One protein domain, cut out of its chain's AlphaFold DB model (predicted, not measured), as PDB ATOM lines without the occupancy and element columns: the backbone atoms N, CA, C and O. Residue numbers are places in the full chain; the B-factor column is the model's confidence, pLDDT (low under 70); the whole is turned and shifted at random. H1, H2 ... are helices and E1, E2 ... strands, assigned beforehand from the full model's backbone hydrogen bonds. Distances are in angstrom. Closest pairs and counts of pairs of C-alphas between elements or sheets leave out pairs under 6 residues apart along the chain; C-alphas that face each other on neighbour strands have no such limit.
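AT A GLANCE: This is residues 5 to 80 of the 80 residues of an uncharacterized protein of Acinetobacter sp. CIP-A165 (UniProt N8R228). A strongly twisted sheet of four antiparallel strands, curled like part of a barrel, has H1 over one face, while H2 runs out from the end of E4 as an arm whose residues 68 to 78 stick out free. The 76 printed residues include two named helices and four named strands, in the order E1, E2, E3, H1, E4, H2; the class is mixed. The sheet's order is E2, E3, E1, E4. The whole is only just compact, close to loose, with a radius of gyration of the C-alphas of 13.7 A and spans of 42 by 32 by 18 A.

HOW THE PARTS SIT: The inner strands E3, residues 26 to 36, and E1, residues 5 to 11, are antiparallel neighbours, with N 8 and O 32 within hydrogen-bond range at 2.9 A. E3 bends by 65 degrees at residue 32. Its residues 26 to 28 pair with the edge strand E2, residues 21 to 23, in a hairpin; N 21 and O 28 are 3.0 A apart. The other edge strand, E4, residues 58 to 63, is antiparallel to E1, with N 7 and O 60 2.9 A apart. H1, residues 40 to 50, is on the sheet, over E1, at a height over the sheet of 8.2 A, and runs slantwise to E1 at 41 degrees on the local plane; their closest C-alphas, of Ser 8 and Leu 50, are 6.0 A apart. E3, H1 and E4 form a split strand-helix-strand unit, two strands running the same way with E1 between them, and its crossover is right-handed. H2, residues 64 to 78, only grazes the sheet with residues 64 to 68, and is apart from H1. In H1 and H2 every O i to N i+4 pair is within hydrogen-bond range.

IN THESE COORDINATES: E1 begins at C-alpha 5 (171.607, 162.919, 275.363) and is 19.7 A long. E2 measures 6.4 A, E3 26.2 A, H1 15.3 A and E4 17.0 A. H2, 21.4 A, ends at C-alpha 78 (167.942, 159.627, 298.637).

THE WHOLE: The C-alphas farthest apart, of Gln 41 and Ala 80, are 42.0 A apart. The printed part has no cut and no long link. Residues 77 to 80 have pLDDT under 70.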
ATOM      1  N   VAL A   5     170.316 163.046 274.696       88.44
ATOM      2  CA  VAL A   5     171.607 162.919 275.363       88.44
ATOM      3  C   VAL A   5     172.183 161.556 275.008       88.44
ATOM      4  O   VAL A   5     171.476 160.549 275.036       88.44
ATOM      5  N   MET A   6     173.463 161.523 274.663       92.38
ATOM      6  CA  MET A   6     174.208 160.293 274.437       92.38
ATOM      7  C   MET A   6     175.309 160.194 275.476       92.38
ATOM      8  O   MET A   6     175.986 161.188 275.750       92.38
ATOM      9  N   VAL A   7     175.484 159.005 276.038       92.31
ATOM     10  CA  VAL A   7     176.556 158.728 276.989       92.31
ATOM     11  C   VAL A   7     177.309 157.486 276.538       92.31
ATOM     12  O   VAL A   7     176.694 156.449 276.294       92.31
ATOM     13  N   SER A   8     178.626 157.576 276.384       95.12
ATOM     14  CA  SER A   8     179.444 156.375 276.239       95.12
ATOM     15  C   SER A   8     179.631 155.715 277.591       95.12
ATOM     16  O   SER A   8     179.682 156.380 278.629       95.12
ATOM     17  N   TYR A   9     179.747 154.396 277.577       94.94
ATOM     18  CA  TYR A   9     179.988 153.614 278.776       94.94
ATOM     19  C   TYR A   9     181.037 152.538 278.524       94.94
ATOM     20  O   TYR A   9     181.335 152.171 277.384       94.94
ATOM     21  N   ARG A  10     181.599 152.026 279.613       95.69
ATOM     22  CA  ARG A  10     182.545 150.910 279.623       95.69
ATOM     23  C   ARG A  10     182.112 149.877 280.649       95.69
ATOM     24  O   ARG A  10     181.398 150.226 281.581       95.69
ATOM     25  N   ILE A  11     182.577 148.641 280.497       94.94
ATOM     26  CA  ILE A  11     182.459 147.649 281.575       94.94
ATOM     27  C   ILE A  11     183.376 148.092 282.712       94.94
ATOM     28  O   ILE A  11     184.496 148.559 282.463       94.94
ATOM     29  N   ASN A  12     182.888 147.939 283.934       94.69
ATOM     30  CA  ASN A  12     183.664 148.181 285.135       94.69
ATOM     31  C   ASN A  12     184.875 147.247 285.200       94.69
ATOM     32  O   ASN A  12     184.820 146.090 284.777       94.69
ATOM     33  N   ASP A  13     185.964 147.757 285.752       90.88
ATOM     34  CA  ASP A  13     187.117 146.969 286.161       90.88
ATOM     35  C   ASP A  13     187.223 146.923 287.693       90.88
ATOM     36  O   ASP A  13     186.365 147.425 288.417       90.88
ATOM     37  N   GLU A  14     188.273 146.277 288.198       85.62
ATOM     38  CA  GLU A  14     188.498 146.088 289.636       85.62
ATOM     39  C   GLU A  14     188.678 147.405 290.416       85.62
ATOM     40  O   GLU A  14     188.644 147.390 291.646       85.62
ATOM     41  N   MET A  15     188.883 148.538 289.733       85.69
ATOM     42  CA  MET A  15     188.991 149.857 290.355       85.69
ATOM     43  C   MET A  15     187.646 150.578 290.497       85.69
ATOM     44  O   MET A  15     187.587 151.589 291.199       85.69
ATOM     45  N   ASP A  16     186.583 150.108 289.840       87.44
ATOM     46  CA  ASP A  16     185.258 150.716 289.930       87.44
ATOM     47  C   ASP A  16     184.491 150.166 291.141       87.44
ATOM     48  O   ASP A  16     184.202 148.973 291.237       87.44
ATOM     49  N   THR A  17     184.133 151.049 292.075       79.88
ATOM     50  CA  THR A  17     183.446 150.667 293.321       79.88
ATOM     51  C   THR A  17     181.929 150.532 293.149       79.88
ATOM     52  O   THR A  17     181.302 149.722 293.828       79.88
ATOM     53  N   GLU A  18     181.332 151.313 292.246       85.06
ATOM     54  CA  GLU A  18     179.887 151.359 291.997       85.06
ATOM     55  C   GLU A  18     179.608 151.427 290.489       85.06
ATOM     56  O   GLU A  18     180.452 151.870 289.709       85.06
ATOM     57  N   ALA A  19     178.438 150.939 290.071       87.69
ATOM     58  CA  ALA A  19     178.012 150.959 288.674       87.69
ATOM     59  C   ALA A  19     177.063 152.134 288.427       87.69
ATOM     60  O   ALA A  19     176.067 152.272 289.137       87.69
ATOM     61  N   ASP A  20     177.318 152.910 287.374       86.69
ATOM     62  CA  ASP A  20     176.390 153.951 286.917       86.69
ATOM     63  C   ASP A  20     175.183 153.343 286.186       86.69
ATOM     64  O   ASP A  20     174.072 153.877 286.227       86.69
ATOM     65  N   LEU A  21     175.389 152.213 285.499       88.25
ATOM     66  CA  LEU A  21     174.320 151.447 284.867       88.25
ATOM     67  C   LEU A  21     174.616 149.946 284.804       88.25
ATOM     68  O   LEU A  21     175.767 149.515 284.791       88.25
ATOM     69  N   ILE A  22     173.551 149.151 284.669       89.06
ATOM     70  CA  ILE A  22     173.637 147.720 284.363       89.06
ATOM     71  C   ILE A  22     173.171 147.479 282.927       89.06
ATOM     72  O   ILE A  22     172.014 147.739 282.595       89.06
ATOM     73  N   VAL A  23     174.048 146.933 282.083       87.06
ATOM     74  CA  VAL A  23     173.723 146.564 280.696       87.06
ATOM     75  C   VAL A  23     173.812 145.057 280.561       87.06
ATOM     76  O   VAL A  23     174.881 144.478 280.717       87.06
ATOM     77  N   THR A  24     172.684 144.396 280.284       89.56
ATOM     78  CA  THR A  24     172.640 142.925 280.123       89.56
ATOM     79  C   THR A  24     173.281 142.150 281.289       89.56
ATOM     80  O   THR A  24     173.836 141.073 281.101       89.56
ATOM     81  N   GLY A  25     173.178 142.684 282.511       89.00
ATOM     82  CA  GLY A  25     173.752 142.084 283.722       89.00
ATOM     83  C   GLY A  25     175.217 142.445 283.990       89.00
ATOM     84  O   GLY A  25     175.747 142.041 285.020       89.00
ATOM     85  N   GLU A  26     175.858 143.219 283.116       91.62
ATOM     86  CA  GLU A  26     177.211 143.742 283.320       91.62
ATOM     87  C   GLU A  26     177.159 145.112 284.003       91.62
ATOM     88  O   GLU A  26     176.390 145.987 283.594       91.62
ATOM     89  N   ALA A  27     177.988 145.295 285.035       93.44
ATOM     90  CA  ALA A  27     178.207 146.584 285.679       93.44
ATOM     91  C   ALA A  27     179.033 147.493 284.765       93.44
ATOM     92  O   ALA A  27     180.109 147.099 284.303       93.44
ATOM     93  N   CYS A  28     178.519 148.692 284.508       94.25
ATOM     94  CA  CYS A  28     179.124 149.650 283.603       94.25
ATOM     95  C   CYS A  28     179.187 151.048 284.231       94.25
ATOM     96  O   CYS A  28     178.284 151.454 284.968       94.25
ATOM     97  N   SER A  29     180.214 151.798 283.840       92.38
ATOM     98  CA  SER A  29     180.436 153.190 284.233       92.38
ATOM     99  C   SER A  29     180.346 154.091 283.009       92.38
ATOM    100  O   SER A  29     180.784 153.722 281.910       92.38
ATOM    101  N   PHE A  30     179.795 155.286 283.194       91.81
ATOM    102  CA  PHE A  30     179.770 156.314 282.165       91.81
ATOM    103  C   PHE A  30     181.176 156.868 281.924       91.81
ATOM    104  O   PHE A  30     182.007 156.970 282.826       91.81
ATOM    105  N   VAL A  31     181.453 157.220 280.672       92.75
ATOM    106  CA  VAL A  31     182.763 157.718 280.243       92.75
ATOM    107  C   VAL A  31     182.657 159.162 279.771       92.75
ATOM    108  O   VAL A  31     183.371 160.028 280.271       92.75
ATOM    109  N   GLU A  32     181.777 159.437 278.812       93.38
ATOM    110  CA  GLU A  32     181.614 160.769 278.231       93.38
ATOM    111  C   GLU A  32     180.152 161.020 277.856       93.38
ATOM    112  O   GLU A  32     179.477 160.124 277.354       93.38
ATOM    113  N   LEU A  33     179.671 162.246 278.087       90.25
ATOM    114  CA  LEU A  33     178.296 162.668 277.827       90.25
ATOM    115  C   LEU A  33     178.258 163.816 276.821       90.25
ATOM    116  O   LEU A  33     178.949 164.820 276.990       90.25
ATOM    117  N   ILE A  34     177.384 163.709 275.822       91.31
ATOM    118  CA  ILE A  34     177.115 164.782 274.860       91.31
ATOM    119  C   ILE A  34     175.614 164.982 274.655       91.31
ATOM    120  O   ILE A  34     174.811 164.056 274.755       91.31
ATOM    121  N   SER A  35     175.222 166.207 274.310       89.12
ATOM    122  CA  SER A  35     173.865 166.506 273.843       89.12
ATOM    123  C   SER A  35     173.862 166.705 272.332       89.12
ATOM    124  O   SER A  35     174.600 167.553 271.808       89.12
ATOM    125  N   ILE A  36     172.969 166.001 271.644       87.56
ATOM    126  CA  ILE A  36     172.849 166.028 270.184       87.56
ATOM    127  C   ILE A  36     171.504 166.611 269.732       87.56
ATOM    128  O   ILE A  36     170.577 166.800 270.521       87.56
ATOM    129  N   GLY A  37     171.421 166.958 268.447       84.31
ATOM    130  CA  GLY A  37     170.149 167.288 267.805       84.31
ATOM    131  C   GLY A  37     169.272 166.050 267.592       84.31
ATOM    132  O   GLY A  37     169.620 164.941 267.988       84.31
ATOM    133  N   VAL A  38     168.131 166.240 266.932       77.62
ATOM    134  CA  VAL A  38     167.249 165.138 266.526       77.62
ATOM    135  C   VAL A  38     167.612 164.617 265.134       77.62
ATOM    136  O   VAL A  38     168.083 165.369 264.282       77.62
ATOM    137  N   GLY A  39     167.331 163.337 264.889       83.56
ATOM    138  CA  GLY A  39     167.494 162.696 263.584       83.56
ATOM    139  C   GLY A  39     168.696 161.754 263.496       83.56
ATOM    140  O   GLY A  39     169.661 161.859 264.248       83.56
ATOM    141  N   VAL A  40     168.622 160.819 262.544       85.50
ATOM    142  CA  VAL A  40     169.587 159.715 262.391       85.50
ATOM    143  C   VAL A  40     171.013 160.218 262.164       85.50
ATOM    144  O   VAL A  40     171.950 159.654 262.715       85.50
ATOM    145  N   GLN A  41     171.190 161.305 261.406       89.38
ATOM    146  CA  GLN A  41     172.519 161.868 261.160       89.38
ATOM    147  C   GLN A  41     173.179 162.371 262.453       89.38
ATOM    148  O   GLN A  41     174.323 162.023 262.717       89.38
ATOM    149  N   ALA A  42     172.448 163.125 263.280       89.44
ATOM    150  CA  ALA A  42     172.964 163.626 264.553       89.44
ATOM    151  C   ALA A  42     173.298 162.486 265.531       89.44
ATOM    152  O   ALA A  42     174.263 162.589 266.284       89.44
ATOM    153  N   ILE A  43     172.524 161.394 265.494       89.56
ATOM    154  CA  ILE A  43     172.803 160.177 266.267       89.56
ATOM    155  C   ILE A  43     174.103 159.530 265.787       89.56
ATOM    156  O   ILE A  43     174.970 159.257 266.608       89.56
ATOM    157  N   ASN A  44     174.274 159.333 264.477       92.50
ATOM    158  CA  ASN A  44     175.484 158.719 263.926       92.50
ATOM    159  C   ASN A  44     176.737 159.556 264.220       92.50
ATOM    160  O   ASN A  44     177.735 159.019 264.682       92.50
ATOM    161  N   GLU A  45     176.672 160.874 264.025       94.25
ATOM    162  CA  GLU A  45     177.787 161.777 264.338       94.25
ATOM    163  C   GLU A  45     178.139 161.750 265.834       94.25
ATOM    164  O   GLU A  45     179.317 161.742 266.196       94.25
ATOM    165  N   GLY A  46     177.127 161.687 266.707       93.75
ATOM    166  CA  GLY A  46     177.320 161.541 268.149       93.75
ATOM    167  C   GLY A  46     177.944 160.199 268.540       93.75
ATOM    168  O   GLY A  46     178.869 160.177 269.353       93.75
ATOM    169  N   MET A  47     177.496 159.094 267.931       94.06
ATOM    170  CA  MET A  47     178.094 157.763 268.109       94.06
ATOM    171  C   MET A  47     179.569 157.779 267.705       94.06
ATOM    172  O   MET A  47     180.429 157.401 268.497       94.06
ATOM    173  N   ASP A  48     179.871 158.269 266.501       95.62
ATOM    174  CA  ASP A  48     181.232 158.322 265.966       95.62
ATOM    175  C   ASP A  48     182.147 159.208 266.815       95.62
ATOM    176  O   ASP A  48     183.340 158.935 266.945       95.62
ATOM    177  N   GLN A  49     181.618 160.289 267.394       95.75
ATOM    178  CA  GLN A  49     182.368 161.126 268.322       95.75
ATOM    179  C   GLN A  49     182.711 160.362 269.604       95.75
ATOM    180  O   GLN A  49     183.878 160.331 269.989       95.75
ATOM    181  N   LEU A  50     181.716 159.752 270.247       96.50
ATOM    182  CA  LEU A  50     181.885 159.075 271.532       96.50
ATOM    183  C   LEU A  50     182.752 157.813 271.427       96.50
ATOM    184  O   LEU A  50     183.579 157.556 272.302       96.50
ATOM    185  N   MET A  51     182.631 157.064 270.330       96.94
ATOM    186  CA  MET A  51     183.409 155.844 270.091       96.94
ATOM    187  C   MET A  51     184.875 156.104 269.714       96.94
ATOM    188  O   MET A  51     185.665 155.164 269.645       96.94
ATOM    189  N   LYS A  52     185.294 157.366 269.524       96.38
ATOM    190  CA  LYS A  52     186.727 157.715 269.435       96.38
ATOM    191  C   LYS A  52     187.450 157.544 270.767       96.38
ATOM    192  O   LYS A  52     188.678 157.463 270.777       96.38
ATOM    193  N   ASN A  53     186.721 157.517 271.882       94.00
ATOM    194  CA  ASN A  53     187.309 157.247 273.179       94.00
ATOM    195  C   ASN A  53     187.661 155.752 273.278       94.00
ATOM    196  O   ASN A  53     186.756 154.919 273.264       94.00
ATOM    197  N   PRO A  54     188.944 155.378 273.436       93.75
ATOM    198  CA  PRO A  54     189.356 153.973 273.440       93.75
ATOM    199  C   PRO A  54     188.838 153.189 274.652       93.75
ATOM    200  O   PRO A  54     188.954 151.968 274.683       93.75
ATOM    201  N   ARG A  55     188.307 153.878 275.669       93.25
ATOM    202  CA  ARG A  55     187.681 153.250 276.834       93.25
ATOM    203  C   ARG A  55     186.198 152.964 276.624       93.25
ATOM    204  O   ARG A  55     185.642 152.216 277.415       93.25
ATOM    205  N   ALA A  56     185.555 153.548 275.613       94.81
ATOM    206  CA  ALA A  56     184.138 153.329 275.352       94.81
ATOM    207  C   ALA A  56     183.908 151.928 274.763       94.81
ATOM    208  O   ALA A  56     184.497 151.568 273.745       94.81
ATOM    209  N   LYS A  57     183.029 151.147 275.397       94.69
ATOM    210  CA  LYS A  57     182.514 149.886 274.848       94.69
ATOM    211  C   LYS A  57     181.384 150.153 273.862       94.69
ATOM    212  O   LYS A  57     181.348 149.535 272.804       94.69
ATOM    213  N   ASP A  58     180.465 151.039 274.233       95.06
ATOM    214  CA  ASP A  58     179.288 151.389 273.440       95.06
ATOM    215  C   ASP A  58     178.660 152.690 273.981       95.06
ATOM    216  O   ASP A  58     179.204 153.332 274.889       95.06
ATOM    217  N   VAL A  59     177.510 153.080 273.432       93.75
ATOM    218  CA  VAL A  59     176.796 154.315 273.754       93.75
ATOM    219  C   VAL A  59     175.331 154.040 274.087       93.75
ATOM    220  O   VAL A  59     174.621 153.334 273.376       93.75
ATOM    221  N   LEU A  60     174.849 154.660 275.161       90.69
ATOM    222  CA  LEU A  60     173.438 154.713 275.520       90.69
ATOM    223  C   LEU A  60     172.833 156.035 275.030       90.69
ATOM    224  O   LEU A  60     173.373 157.113 275.280       90.69
ATOM    225  N   VAL A  61     171.683 155.948 274.362       88.44
ATOM    226  CA  VAL A  61     170.926 157.106 273.873       88.44
ATOM    227  C   VAL A  61     169.688 157.307 274.741       88.44
ATOM    228  O   VAL A  61     168.842 156.421 274.848       88.44
ATOM    229  N   LEU A  62     169.563 158.489 275.338       84.31
ATOM    230  CA  LEU A  62     168.456 158.863 276.209       84.31
ATOM    231  C   LEU A  62     167.763 160.113 275.680       84.31
ATOM    232  O   LEU A  62     168.400 161.095 275.310       84.31
ATOM    233  N   HIS A  63     166.435 160.123 275.716       83.38
ATOM    234  CA  HIS A  63     165.706 161.380 275.616       83.38
ATOM    235  C   HIS A  63     165.974 162.214 276.880       83.38
ATOM    236  O   HIS A  63     165.884 161.687 277.992       83.38
ATOM    237  N   ALA A  64     166.262 163.508 276.736       73.88
ATOM    238  CA  ALA A  64     166.655 164.383 277.845       73.88
ATOM    239  C   ALA A  64     165.606 164.406 278.971       73.88
ATOM    240  O   ALA A  64     165.944 164.293 280.146       73.88
ATOM    241  N   GLY A  65     164.315 164.439 278.616       76.00
ATOM    242  CA  GLY A  65     163.229 164.370 279.601       76.00
ATOM    243  C   GLY A  65     163.105 163.012 280.309       76.00
ATOM    244  O   GLY A  65     162.520 162.933 281.384       76.00
ATOM    245  N   SER A  66     163.635 161.933 279.725       78.19
ATOM    246  CA  SER A  66     163.715 160.634 280.405       78.19
ATOM    247  C   SER A  66     164.884 160.596 281.384       78.19
ATOM    248  O   SER A  66     164.698 160.115 282.495       78.19
ATOM    249  N   LEU A  67     166.042 161.156 281.012       74.44
ATOM    250  CA  LEU A  67     167.179 161.303 281.923       74.44
ATOM    251  C   LEU A  67     166.806 162.160 283.138       74.44
ATOM    252  O   LEU A  67     167.053 161.748 284.263       74.44
ATOM    253  N   GLN A  68     166.135 163.294 282.915       75.19
ATOM    254  CA  GLN A  68     165.683 164.165 283.998       75.19
ATOM    255  C   GLN A  68     164.794 163.419 285.002       75.19
ATOM    256  O   GLN A  68     165.070 163.454 286.191       75.19
ATOM    257  N   ARG A  69     163.805 162.646 284.530       79.50
ATOM    258  CA  ARG A  69     162.957 161.833 285.417       79.50
ATOM    259  C   ARG A  69     163.737 160.797 286.226       79.50
ATOM    260  O   ARG A  69     163.382 160.551 287.374       79.50
ATOM    261  N   ILE A  70     164.765 160.179 285.639       73.62
ATOM    262  CA  ILE A  70     165.635 159.239 286.362       73.62
ATOM    263  C   ILE A  70     166.396 159.985 287.461       73.62
ATOM    264  O   ILE A  70     166.392 159.534 288.600       73.62
ATOM    265  N   CYS A  71     166.998 161.135 287.139       76.44
ATOM    266  CA  CYS A  71     167.700 161.964 288.118       76.44
ATOM    267  C   CYS A  71     166.774 162.406 289.255       76.44
ATOM    268  O   CYS A  71     167.135 162.236 290.415       76.44
ATOM    269  N   ASP A  72     165.580 162.902 288.932       80.75
ATOM    270  CA  ASP A  72     164.593 163.343 289.919       80.75
ATOM    271  C   ASP A  72     164.186 162.180 290.843       80.75
ATOM    272  O   ASP A  72     164.231 162.318 292.060       80.75
ATOM    273  N   THR A  73     163.898 160.998 290.282       78.38
ATOM    274  CA  THR A  73     163.525 159.801 291.065       78.38
ATOM    275  C   THR A  73     164.654 159.336 291.985       78.38
ATOM    276  O   THR A  73     164.404 158.915 293.111       78.38
ATOM    277  N   LEU A  74     165.903 159.387 291.511       72.31
ATOM    278  CA  LEU A  74     167.061 159.033 292.327       72.31
ATOM    279  C   LEU A  74     167.222 160.019 293.484       72.31
ATOM    280  O   LEU A  74     167.349 159.582 294.619       72.31
ATOM    281  N   ILE A  75     167.160 161.327 293.211       73.19
ATOM    282  CA  ILE A  75     167.262 162.380 294.232       73.19
ATOM    283  C   ILE A  75     166.159 162.220 295.285       73.19
ATOM    284  O   ILE A  75     166.464 162.193 296.473       73.19
ATOM    285  N   GLU A  76     164.906 162.038 294.866       70.75
ATOM    286  CA  GLU A  76     163.779 161.803 295.779       70.75
ATOM    287  C   GLU A  76     163.964 160.526 296.617       70.75
ATOM    288  O   GLU A  76     163.618 160.500 297.796       70.75
ATOM    289  N   GLY A  77     164.552 159.475 296.039       59.78
ATOM    290  CA  GLY A  77     164.870 158.233 296.745       59.78
ATOM    291  C   GLY A  77     166.009 158.347 297.765       59.78
ATOM    292  O   GLY A  77     166.077 157.520 298.667       59.78
ATOM    293  N   PHE A  78     166.885 159.352 297.654       50.44
ATOM    294  CA  PHE A  78     167.942 159.627 298.637       50.44
ATOM    295  C   PHE A  78     167.463 160.486 299.820       50.44
ATOM    296  O   PHE A  78     168.141 160.531 300.846       50.44
ATOM    297  N   GLU A  79     166.319 161.166 299.693       51.94
ATOM    298  CA  GLU A  79     165.722 161.983 300.763       51.94
ATOM    299  C   GLU A  79     164.704 161.219 301.641       51.94
ATOM    300  O   GLU A  79     164.214 161.783 302.625       51.94
ATOM    301  N   ALA A  80     164.394 159.956 301.315       48.00
ATOM    302  CA  ALA A  80     163.443 159.086 302.025       48.00
ATOM    303  C   ALA A  80     164.131 158.085 302.972       48.00
ATOM    304  O   ALA A  80     163.552 157.823 304.055       48.00
TER     305      ALA A  80